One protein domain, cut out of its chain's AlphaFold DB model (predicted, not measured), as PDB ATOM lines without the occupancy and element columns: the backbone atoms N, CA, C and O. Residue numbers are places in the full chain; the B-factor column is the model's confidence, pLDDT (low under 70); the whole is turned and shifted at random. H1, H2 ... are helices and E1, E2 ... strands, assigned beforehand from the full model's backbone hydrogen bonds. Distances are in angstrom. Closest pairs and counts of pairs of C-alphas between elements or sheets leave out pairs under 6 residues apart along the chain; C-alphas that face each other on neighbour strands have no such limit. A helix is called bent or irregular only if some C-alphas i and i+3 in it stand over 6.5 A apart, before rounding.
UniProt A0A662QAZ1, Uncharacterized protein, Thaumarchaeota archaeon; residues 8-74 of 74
ATOM      1  N   SER A   8     127.089 283.187 189.023       90.50
ATOM      2  CA  SER A   8     127.601 284.524 189.334       90.50
ATOM      3  C   SER A   8     126.528 285.443 189.925       90.50
ATOM      4  O   SER A   8     126.815 286.183 190.862       90.50
ATOM      5  N   ALA A   9     125.290 285.383 189.421       91.56
ATOM      6  CA  ALA A   9     124.179 286.159 189.971       91.56
ATOM      7  C   ALA A   9     123.805 285.677 191.381       91.56
ATOM      8  O   ALA A   9     123.597 286.494 192.273       91.56
ATOM      9  N   PHE A  10     123.797 284.361 191.608       91.69
ATOM     10  CA  PHE A  10     123.577 283.783 192.933       91.69
ATOM     11  C   PHE A  10     124.656 284.217 193.937       91.69
ATOM     12  O   PHE A  10     124.335 284.655 195.042       91.69
ATOM     13  N   LEU A  11     125.930 284.172 193.534       93.12
ATOM     14  CA  LEU A  11     127.039 284.636 194.365       93.12
ATOM     15  C   LEU A  11     126.936 286.141 194.653       93.12
ATOM     16  O   LEU A  11     127.145 286.562 195.788       93.12
ATOM     17  N   GLY A  12     126.549 286.943 193.658       94.44
ATOM     18  CA  GLY A  12     126.289 288.372 193.826       94.44
ATOM     19  C   GLY A  12     125.188 288.656 194.852       94.44
ATOM     20  O   GLY A  12     125.377 289.491 195.733       94.44
ATOM     21  N   ILE A  13     124.077 287.916 194.802       95.12
ATOM     22  CA  ILE A  13     122.984 288.033 195.779       95.12
ATOM     23  C   ILE A  13     123.483 287.707 197.193       95.12
ATOM     24  O   ILE A  13     123.207 288.462 198.125       95.12
ATOM     25  N   ILE A  14     124.261 286.631 197.358       94.94
ATOM     26  CA  ILE A  14     124.854 286.270 198.655       94.94
ATOM     27  C   ILE A  14     125.749 287.396 199.180       94.94
ATOM     28  O   ILE A  14     125.639 287.766 200.348       94.94
ATOM     29  N   LEU A  15     126.611 287.960 198.332       94.94
ATOM     30  CA  LEU A  15     127.524 289.037 198.721       94.94
ATOM     31  C   LEU A  15     126.776 290.312 199.125       94.94
ATOM     32  O   LEU A  15     127.159 290.954 200.101       94.94
ATOM     33  N   ILE A  16     125.690 290.650 198.426       97.12
ATOM     34  CA  ILE A  16     124.828 291.785 198.784       97.12
ATOM     35  C   ILE A  16     124.203 291.557 200.162       97.12
ATOM     36  O   ILE A  16     124.287 292.430 201.025       97.12
ATOM     37  N   ILE A  17     123.622 290.376 200.396       96.38
ATOM     38  CA  ILE A  17     123.019 290.027 201.688       96.38
ATOM     39  C   ILE A  17     124.071 290.093 202.801       96.38
ATOM     40  O   ILE A  17     123.819 290.679 203.853       96.38
ATOM     41  N   LEU A  18     125.266 289.552 202.560       94.69
ATOM     42  CA  LEU A  18     126.357 289.569 203.528       94.69
ATOM     43  C   LEU A  18     126.815 291.000 203.842       94.69
ATOM     44  O   LEU A  18     126.995 291.339 205.010       94.69
ATOM     45  N   GLY A  19     126.940 291.857 202.827       94.50
ATOM     46  CA  GLY A  19     127.268 293.271 203.002       94.50
ATOM     47  C   GLY A  19     126.228 294.011 203.845       94.50
ATOM     48  O   GLY A  19     126.591 294.733 204.772       94.50
ATOM     49  N   ILE A  20     124.938 293.774 203.591       95.88
ATOM     50  CA  ILE A  20     123.846 294.345 204.391       95.88
ATOM     51  C   ILE A  20     123.955 293.882 205.850       95.88
ATOM     52  O   ILE A  20     123.898 294.710 206.757       95.88
ATOM     53  N   ILE A  21     124.171 292.585 206.091       90.94
ATOM     54  CA  ILE A  21     124.334 292.038 207.447       90.94
ATOM     55  C   ILE A  21     125.510 292.706 208.170       90.94
ATOM     56  O   ILE A  21     125.367 293.100 209.326       90.94
ATOM     57  N   LEU A  22     126.651 292.878 207.496       88.62
ATOM     58  CA  LEU A  22     127.832 293.523 208.077       88.62
ATOM     59  C   LEU A  22     127.577 294.994 208.433       88.62
ATOM     60  O   LEU A  22     128.006 295.445 209.493       88.62
ATOM     61  N   ILE A  23     126.837 295.726 207.593       91.62
ATOM     62  CA  ILE A  23     126.435 297.117 207.866       91.62
ATOM     63  C   ILE A  23     125.464 297.192 209.056       91.62
ATOM     64  O   ILE A  23     125.535 298.128 209.852       91.62
ATOM     65  N   LEU A  24     124.571 296.208 209.204       87.31
ATOM     66  CA  LEU A  24     123.604 296.141 210.308       87.31
ATOM     67  C   LEU A  24     124.210 295.623 211.620       87.31
ATOM     68  O   LEU A  24     123.669 295.889 212.694       87.31
ATOM     69  N   LEU A  25     125.336 294.914 211.562       80.25
ATOM     70  CA  LEU A  25     126.026 294.341 212.717       80.25
ATOM     71  C   LEU A  25     126.285 295.340 213.868       80.25
ATOM     72  O   LEU A  25     125.934 295.022 215.007       80.25
ATOM     73  N   PRO A  26     126.831 296.553 213.641       75.69
ATOM     74  CA  PRO A  26     127.030 297.531 214.715       75.69
ATOM     75  C   PRO A  26     125.715 298.047 215.313       75.69
ATOM     76  O   PRO A  26     125.685 298.448 216.473       75.69
ATOM     77  N   ILE A  27     124.619 298.040 214.549       79.94
ATOM     78  CA  ILE A  27     123.292 298.425 215.046       79.94
ATOM     79  C   ILE A  27     122.776 297.327 215.978       79.94
ATOM     80  O   ILE A  27     122.348 297.617 217.091       79.94
ATOM     81  N   LEU A  28     122.915 296.064 215.570       70.12
ATOM     82  CA  LEU A  28     122.599 294.904 216.405       70.12
ATOM     83  C   LEU A  28     123.408 294.897 217.708       70.12
ATOM     84  O   LEU A  28     122.853 294.577 218.750       70.12
ATOM     85  N   GLN A  29     124.674 295.325 217.689       65.25
ATOM     86  CA  GLN A  29     125.478 295.468 218.911       65.25
ATOM     87  C   GLN A  29     124.956 296.546 219.872       65.25
ATOM     88  O   GLN A  29     125.157 296.417 221.074       65.25
ATOM     89  N   LYS A  30     124.290 297.597 219.373       67.56
ATOM     90  CA  LYS A  30     123.692 298.649 220.218       67.56
ATOM     91  C   LYS A  30     122.396 298.205 220.894       67.56
ATOM     92  O   LYS A  30     122.072 298.720 221.958       67.56
ATOM     93  N   PHE A  31     121.656 297.295 220.261       64.56
ATOM     94  CA  PHE A  31     120.423 296.715 220.806       64.56
ATOM     95  C   PHE A  31     120.654 295.391 221.534       64.56
ATOM     96  O   PHE A  31     119.755 294.911 222.221       64.56
ATOM     97  N   ALA A  32     121.837 294.795 221.386       62.97
ATOM     98  CA  ALA A  32     122.230 293.660 222.190       62.97
ATOM     99  C   ALA A  32     122.276 294.112 223.658       62.97
ATOM    100  O   ALA A  32     122.946 295.109 223.958       62.97
ATOM    101  N   PRO A  33     121.578 293.414 224.574       57.47
ATOM    102  CA  PRO A  33     121.771 293.636 225.998       57.47
ATOM    103  C   PRO A  33     123.259 293.495 226.313       57.47
ATOM    104  O   PRO A  33     123.989 292.796 225.597       57.47
ATOM    105  N   SER A  34     123.718 294.198 227.352       59.19
ATOM    106  CA  SER A  34     125.105 294.092 227.804       59.19
ATOM    107  C   SER A  34     125.503 292.611 227.820       59.19
ATOM    108  O   SER A  34     124.757 291.767 228.313       59.19
ATOM    109  N   LEU A  35     126.646 292.266 227.216       55.62
ATOM    110  CA  LEU A  35     127.119 290.873 227.131       55.62
ATOM    111  C   LEU A  35     127.294 290.212 228.517       55.62
ATOM    112  O   LEU A  35     127.565 289.020 228.595       55.62
ATOM    113  N   GLU A  36     127.133 290.991 229.588       54.38
ATOM    114  CA  GLU A  36     127.103 290.598 230.994       54.38
ATOM    115  C   GLU A  36     125.759 289.976 231.430       54.38
ATOM    116  O   GLU A  36     125.752 289.180 232.363       54.38
ATOM    117  N   GLU A  37     124.644 290.251 230.743       57.41
ATOM    118  CA  GLU A  37     123.310 289.684 231.044       57.41
ATOM    119  C   GLU A  37     122.916 288.510 230.132       57.41
ATOM    120  O   GLU A  37     121.868 287.882 230.310       57.41
ATOM    121  N   ILE A  38     123.742 288.188 229.136       58.25
ATOM    122  CA  ILE A  38     123.457 287.097 228.205       58.25
ATOM    123  C   ILE A  38     123.770 285.771 228.903       58.25
ATOM    124  O   ILE A  38     124.880 285.549 229.378       58.25
ATOM    125  N   HIS A  39     122.781 284.873 228.961       54.38
ATOM    126  CA  HIS A  39     122.901 283.581 229.640       54.38
ATOM    127  C   HIS A  39     124.187 282.843 229.199       54.38
ATOM    128  O   HIS A  39     124.383 282.669 227.991       54.38
ATOM    129  N   PRO A  40     125.017 282.310 230.126       60.22
ATOM    130  CA  PRO A  40     126.310 281.667 229.826       60.22
ATOM    131  C   PRO A  40     126.271 280.503 228.818       60.22
ATOM    132  O   PRO A  40     127.303 280.034 228.352       60.22
ATOM    133  N   LEU A  41     125.077 280.010 228.481       56.34
ATOM    134  CA  LEU A  41     124.864 278.964 227.479       56.34
ATOM    135  C   LEU A  41     125.008 279.496 226.047       56.34
ATOM    136  O   LEU A  41     125.398 278.747 225.151       56.34
ATOM    137  N   LEU A  42     124.691 280.774 225.824       57.16
ATOM    138  CA  LEU A  42     124.749 281.391 224.504       57.16
ATOM    139  C   LEU A  42     126.156 281.883 224.194       57.16
ATOM    140  O   LEU A  42     126.626 281.678 223.075       57.16
ATOM    141  N   ILE A  43     126.821 282.508 225.166       61.81
ATOM    142  CA  ILE A  43     128.118 283.139 224.960       61.81
ATOM    143  C   ILE A  43     128.958 283.028 226.244       61.81
ATOM    144  O   ILE A  43     128.602 283.586 227.278       61.81
ATOM    145  N   ILE A  44     130.079 282.309 226.170       62.81
ATOM    146  CA  ILE A  44     131.152 282.332 227.171       62.81
ATOM    147  C   ILE A  44     132.314 283.083 226.542       62.81
ATOM    148  O   ILE A  44     132.922 282.631 225.575       62.81
ATOM    149  N   GLY A  45     132.617 284.260 227.067       61.81
ATOM    150  CA  GLY A  45     133.655 285.107 226.512       61.81
ATOM    151  C   GLY A  45     134.138 286.139 227.501       61.81
ATOM    152  O   GLY A  45     133.422 286.528 228.422       61.81
ATOM    153  N   LYS A  46     135.376 286.580 227.307       56.88
ATOM    154  CA  LYS A  46     135.974 287.660 228.078       56.88
ATOM    155  C   LYS A  46     136.148 288.857 227.157       56.88
ATOM    156  O   LYS A  46     136.631 288.733 226.032       56.88
ATOM    157  N   ARG A  47     135.761 290.033 227.643       61.03
ATOM    158  CA  ARG A  47     136.112 291.287 226.984       61.03
ATOM    159  C   ARG A  47     137.597 291.548 227.236       61.03
ATOM    160  O   ARG A  47     138.011 291.663 228.388       61.03
ATOM    161  N   VAL A  48     138.383 291.607 226.169       61.94
ATOM    162  CA  VAL A  48     139.806 291.967 226.207       61.94
ATOM    163  C   VAL A  48     139.959 293.218 225.352       61.94
ATOM    164  O   VAL A  48     139.608 293.202 224.177       61.94
ATOM    165  N   ASP A  49     140.383 294.321 225.972       56.50
ATOM    166  CA  ASP A  49     140.642 295.609 225.307       56.50
ATOM    167  C   ASP A  49     139.505 296.110 224.399       56.50
ATOM    168  O   ASP A  49     139.708 296.581 223.284       56.50
ATOM    169  N   GLY A  50     138.260 295.989 224.872       63.06
ATOM    170  CA  GLY A  50     137.070 296.437 224.140       63.06
ATOM    171  C   GLY A  50     136.568 295.464 223.065       63.06
ATOM    172  O   GLY A  50     135.442 295.630 222.594       63.06
ATOM    173  N   VAL A  51     137.322 294.408 222.747       56.06
ATOM    174  CA  VAL A  51     136.899 293.329 221.843       56.06
ATOM    175  C   VAL A  51     136.319 292.180 222.664       56.06
ATOM    176  O   VAL A  51     136.919 291.702 223.627       56.06
ATOM    177  N   TYR A  52     135.113 291.736 222.308       64.44
ATOM    178  CA  TYR A  52     134.486 290.592 222.962       64.44
ATOM    179  C   TYR A  52     134.985 289.297 222.316       64.44
ATOM    180  O   TYR A  52     134.623 288.986 221.181       64.44
ATOM    181  N   ILE A  53     135.827 288.554 223.034       62.88
ATOM    182  CA  ILE A  53     136.354 287.266 222.586       62.88
ATOM    183  C   ILE A  53     135.610 286.185 223.359       62.88
ATOM    184  O   ILE A  53     135.825 286.005 224.557       62.88
ATOM    185  N   GLY A  54     134.714 285.481 222.676       68.19
ATOM    186  CA  GLY A  54     133.919 284.421 223.274       68.19
ATOM    187  C   GLY A  54     133.594 283.308 222.304       68.19
ATOM    188  O   GLY A  54     133.578 283.492 221.088       68.19
ATOM    189  N   THR A  55     133.337 282.141 222.867       75.44
ATOM    190  CA  THR A  55     132.787 280.993 222.167       75.44
ATOM    191  C   THR A  55     131.328 280.833 222.567       75.44
ATOM    192  O   THR A  55     130.893 281.299 223.619       75.44
ATOM    193  N   SER A  56     130.542 280.190 221.712       78.12
ATOM    194  CA  SER A  56     129.172 279.816 222.047       78.12
ATOM    195  C   SER A  56     129.157 278.327 222.409       78.12
ATOM    196  O   SER A  56     129.314 277.490 221.515       78.12
ATOM    197  N   PRO A  57     129.013 277.964 223.701       76.94
ATOM    198  CA  PRO A  57     128.993 276.566 224.139       76.94
ATOM    199  C   PRO A  57     127.917 275.744 223.425       76.94
ATOM    200  O   PRO A  57     128.157 274.597 223.054       76.94
ATOM    201  N   LEU A  58     126.755 276.351 223.164       78.12
ATOM    202  CA  LEU A  58     125.669 275.719 222.418       78.12
ATOM    203  C   LEU A  58     126.090 275.347 220.986       78.12
ATOM    204  O   LEU A  58     125.827 274.235 220.532       78.12
ATOM    205  N   LEU A  59     126.782 276.255 220.290       79.56
ATOM    206  CA  LEU A  59     127.313 276.001 218.946       79.56
ATOM    207  C   LEU A  59     128.307 274.838 218.944       79.56
ATOM    208  O   LEU A  59     128.260 274.007 218.042       79.56
ATOM    209  N   ILE A  60     129.166 274.747 219.962       82.69
ATOM    210  CA  ILE A  60     130.115 273.635 220.112       82.69
ATOM    211  C   ILE A  60     129.362 272.307 220.264       82.69
ATOM    212  O   ILE A  60     129.684 271.345 219.570       82.69
ATOM    213  N   ILE A  61     128.330 272.258 221.113       85.62
ATOM    214  CA  ILE A  61     127.507 271.052 221.312       85.62
ATOM    215  C   ILE A  61     126.826 270.635 220.003       85.62
ATOM    216  O   ILE A  61     126.890 269.468 219.618       85.62
ATOM    217  N   ILE A  62     126.218 271.583 219.286       88.62
ATOM    218  CA  ILE A  62     125.553 271.320 218.002       88.62
ATOM    219  C   ILE A  62     126.553 270.770 216.977       88.62
ATOM    220  O   ILE A  62     126.272 269.766 216.322       88.62
ATOM    221  N   LEU A  63     127.731 271.386 216.859       89.81
ATOM    222  CA  LEU A  63     128.773 270.940 215.934       89.81
ATOM    223  C   LEU A  63     129.297 269.544 216.284       89.81
ATOM    224  O   LEU A  63     129.506 268.741 215.378       89.81
ATOM    225  N   ILE A  64     129.449 269.224 217.572       92.44
ATOM    226  CA  ILE A  64     129.819 267.879 218.032       92.44
ATOM    227  C   ILE A  64     128.758 266.851 217.624       92.44
ATOM    228  O   ILE A  64     129.105 265.794 217.100       92.44
ATOM    229  N   ILE A  65     127.470 267.156 217.813       94.31
ATOM    230  CA  ILE A  65     126.372 266.256 217.424       94.31
ATOM    231  C   ILE A  65     126.385 266.016 215.910       94.31
ATOM    232  O   ILE A  65     126.312 264.869 215.465       94.31
ATOM    233  N   ILE A  66     126.522 267.081 215.116       93.44
ATOM    234  CA  ILE A  66     126.605 266.989 213.652       93.44
ATOM    235  C   ILE A  66     127.825 266.163 213.233       93.44
ATOM    236  O   ILE A  66     127.716 265.312 212.351       93.44
ATOM    237  N   TYR A  67     128.973 266.385 213.874       93.12
ATOM    238  CA  TYR A  67     130.203 265.649 213.602       93.12
ATOM    239  C   TYR A  67     130.038 264.149 213.874       93.12
ATOM    240  O   TYR A  67     130.359 263.338 213.007       93.12
ATOM    241  N   ILE A  68     129.475 263.773 215.027       94.56
ATOM    242  CA  ILE A  68     129.192 262.371 215.369       94.56
ATOM    243  C   ILE A  68     128.210 261.760 214.365       94.56
ATOM    244  O   ILE A  68     128.422 260.642 213.898       94.56
ATOM    245  N   PHE A  69     127.161 262.492 213.989       94.38
ATOM    246  CA  PHE A  69     126.177 262.021 213.017       94.38
ATOM    247  C   PHE A  69     126.797 261.772 211.634       94.38
ATOM    248  O   PHE A  69     126.533 260.743 211.016       94.38
ATOM    249  N   LEU A  70     127.650 262.682 211.154       92.31
ATOM    250  CA  LEU A  70     128.383 262.512 209.897       92.31
ATOM    251  C   LEU A  70     129.377 261.352 209.961       92.31
ATOM    252  O   LEU A  70     129.525 260.639 208.971       92.31
ATOM    253  N   LEU A  71     130.030 261.154 211.108       92.25
ATOM    254  CA  LEU A  71     130.951 260.042 211.326       92.25
ATOM    255  C   LEU A  71     130.224 258.691 211.282       92.25
ATOM    256  O   LEU A  71     130.726 257.774 210.651       92.25
ATOM    257  N   LEU A  72     129.044 258.577 211.905       90.81
ATOM    258  CA  LEU A  72     128.231 257.350 211.879       90.81
ATOM    259  C   LEU A  72     127.628 257.046 210.503       90.81
ATOM    260  O   LEU A  72     127.293 255.899 210.219       90.81
ATOM    261  N   LYS A  73     127.415 258.074 209.679       83.56
ATOM    262  CA  LYS A  73     126.849 257.933 208.330       83.56
ATOM    263  C   LYS A  73     127.912 257.589 207.274       83.56
ATOM    264  O   LYS A  73     127.552 257.381 206.116       83.56
ATOM    265  N   ARG A  74     129.190 257.596 207.659       58.28
ATOM    266  CA  ARG A  74     130.340 257.229 206.831       58.28
ATOM    267  C   ARG A  74     130.688 255.760 207.030       58.28
ATOM    268  O   ARG A  74     131.087 255.149 206.017       58.28
TER     269      ARG A  74
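What this domain is: This is residues 8 to 74 of the 74 residues of an uncharacterized protein of Thaumarchaeota archaeon (UniProt A0A662QAZ1). What shape do these atoms make? The model is an open V: two helices, H1 and H2, are long arms that spread from a small head, made by the hairpin of E1 and E2 and the loop before it. What is it built of? The printed part has 67 residues, with H1, E1, E2 and H2 in that order along the chain; the sheet, E1 - E2, is antiparallel and the class is mostly helix. How spread out is it? It is flat and only just extended, close to loose, with a radius of gyration of the C-alphas of 16.7 A and spans of 43 by 38 by 19 A.

Where its parts are: Where is the first helix? H1, residues 8 to 31, is 34.5 A long and begins at C-alpha 8 (127.601, 284.524, 189.334). It has a kink of 38 degrees near residue 25 and is irregular, but only just: C-alphas 23 and 26 are 6.9 A apart. What follows? E1 is residues 44 to 48 and E2 residues 51 to 55. H2, residues 57 to 72, is 22.8 A long and ends at C-alpha 72 (128.231, 257.350, 211.879).

How they stand to each other: How do the strands pair? E1 and E2 form a hairpin, antiparallel at 159 degrees, with N 46 and O 53 within hydrogen-bond range at 2.8 A. Do the helices meet? H1 and H2 are apart. Are their backbones in order? Every O i to N i+4 pair is within hydrogen-bond range in H2, and 18 of 20 in H1.

The domain as a whole: How large is it? The two C-alphas farthest apart, of Lys 30 and Arg 74, are 44.0 A apart. Which parts stand free? Residues 8 to 34 and 60 to 74 do. Is there a cut or a long link? The printed part has no cut, and the link from H1 to E1, 12 residues, is long. Where is confidence low? The pLDDT is under 70 in residues 29 to 54 and residue 74.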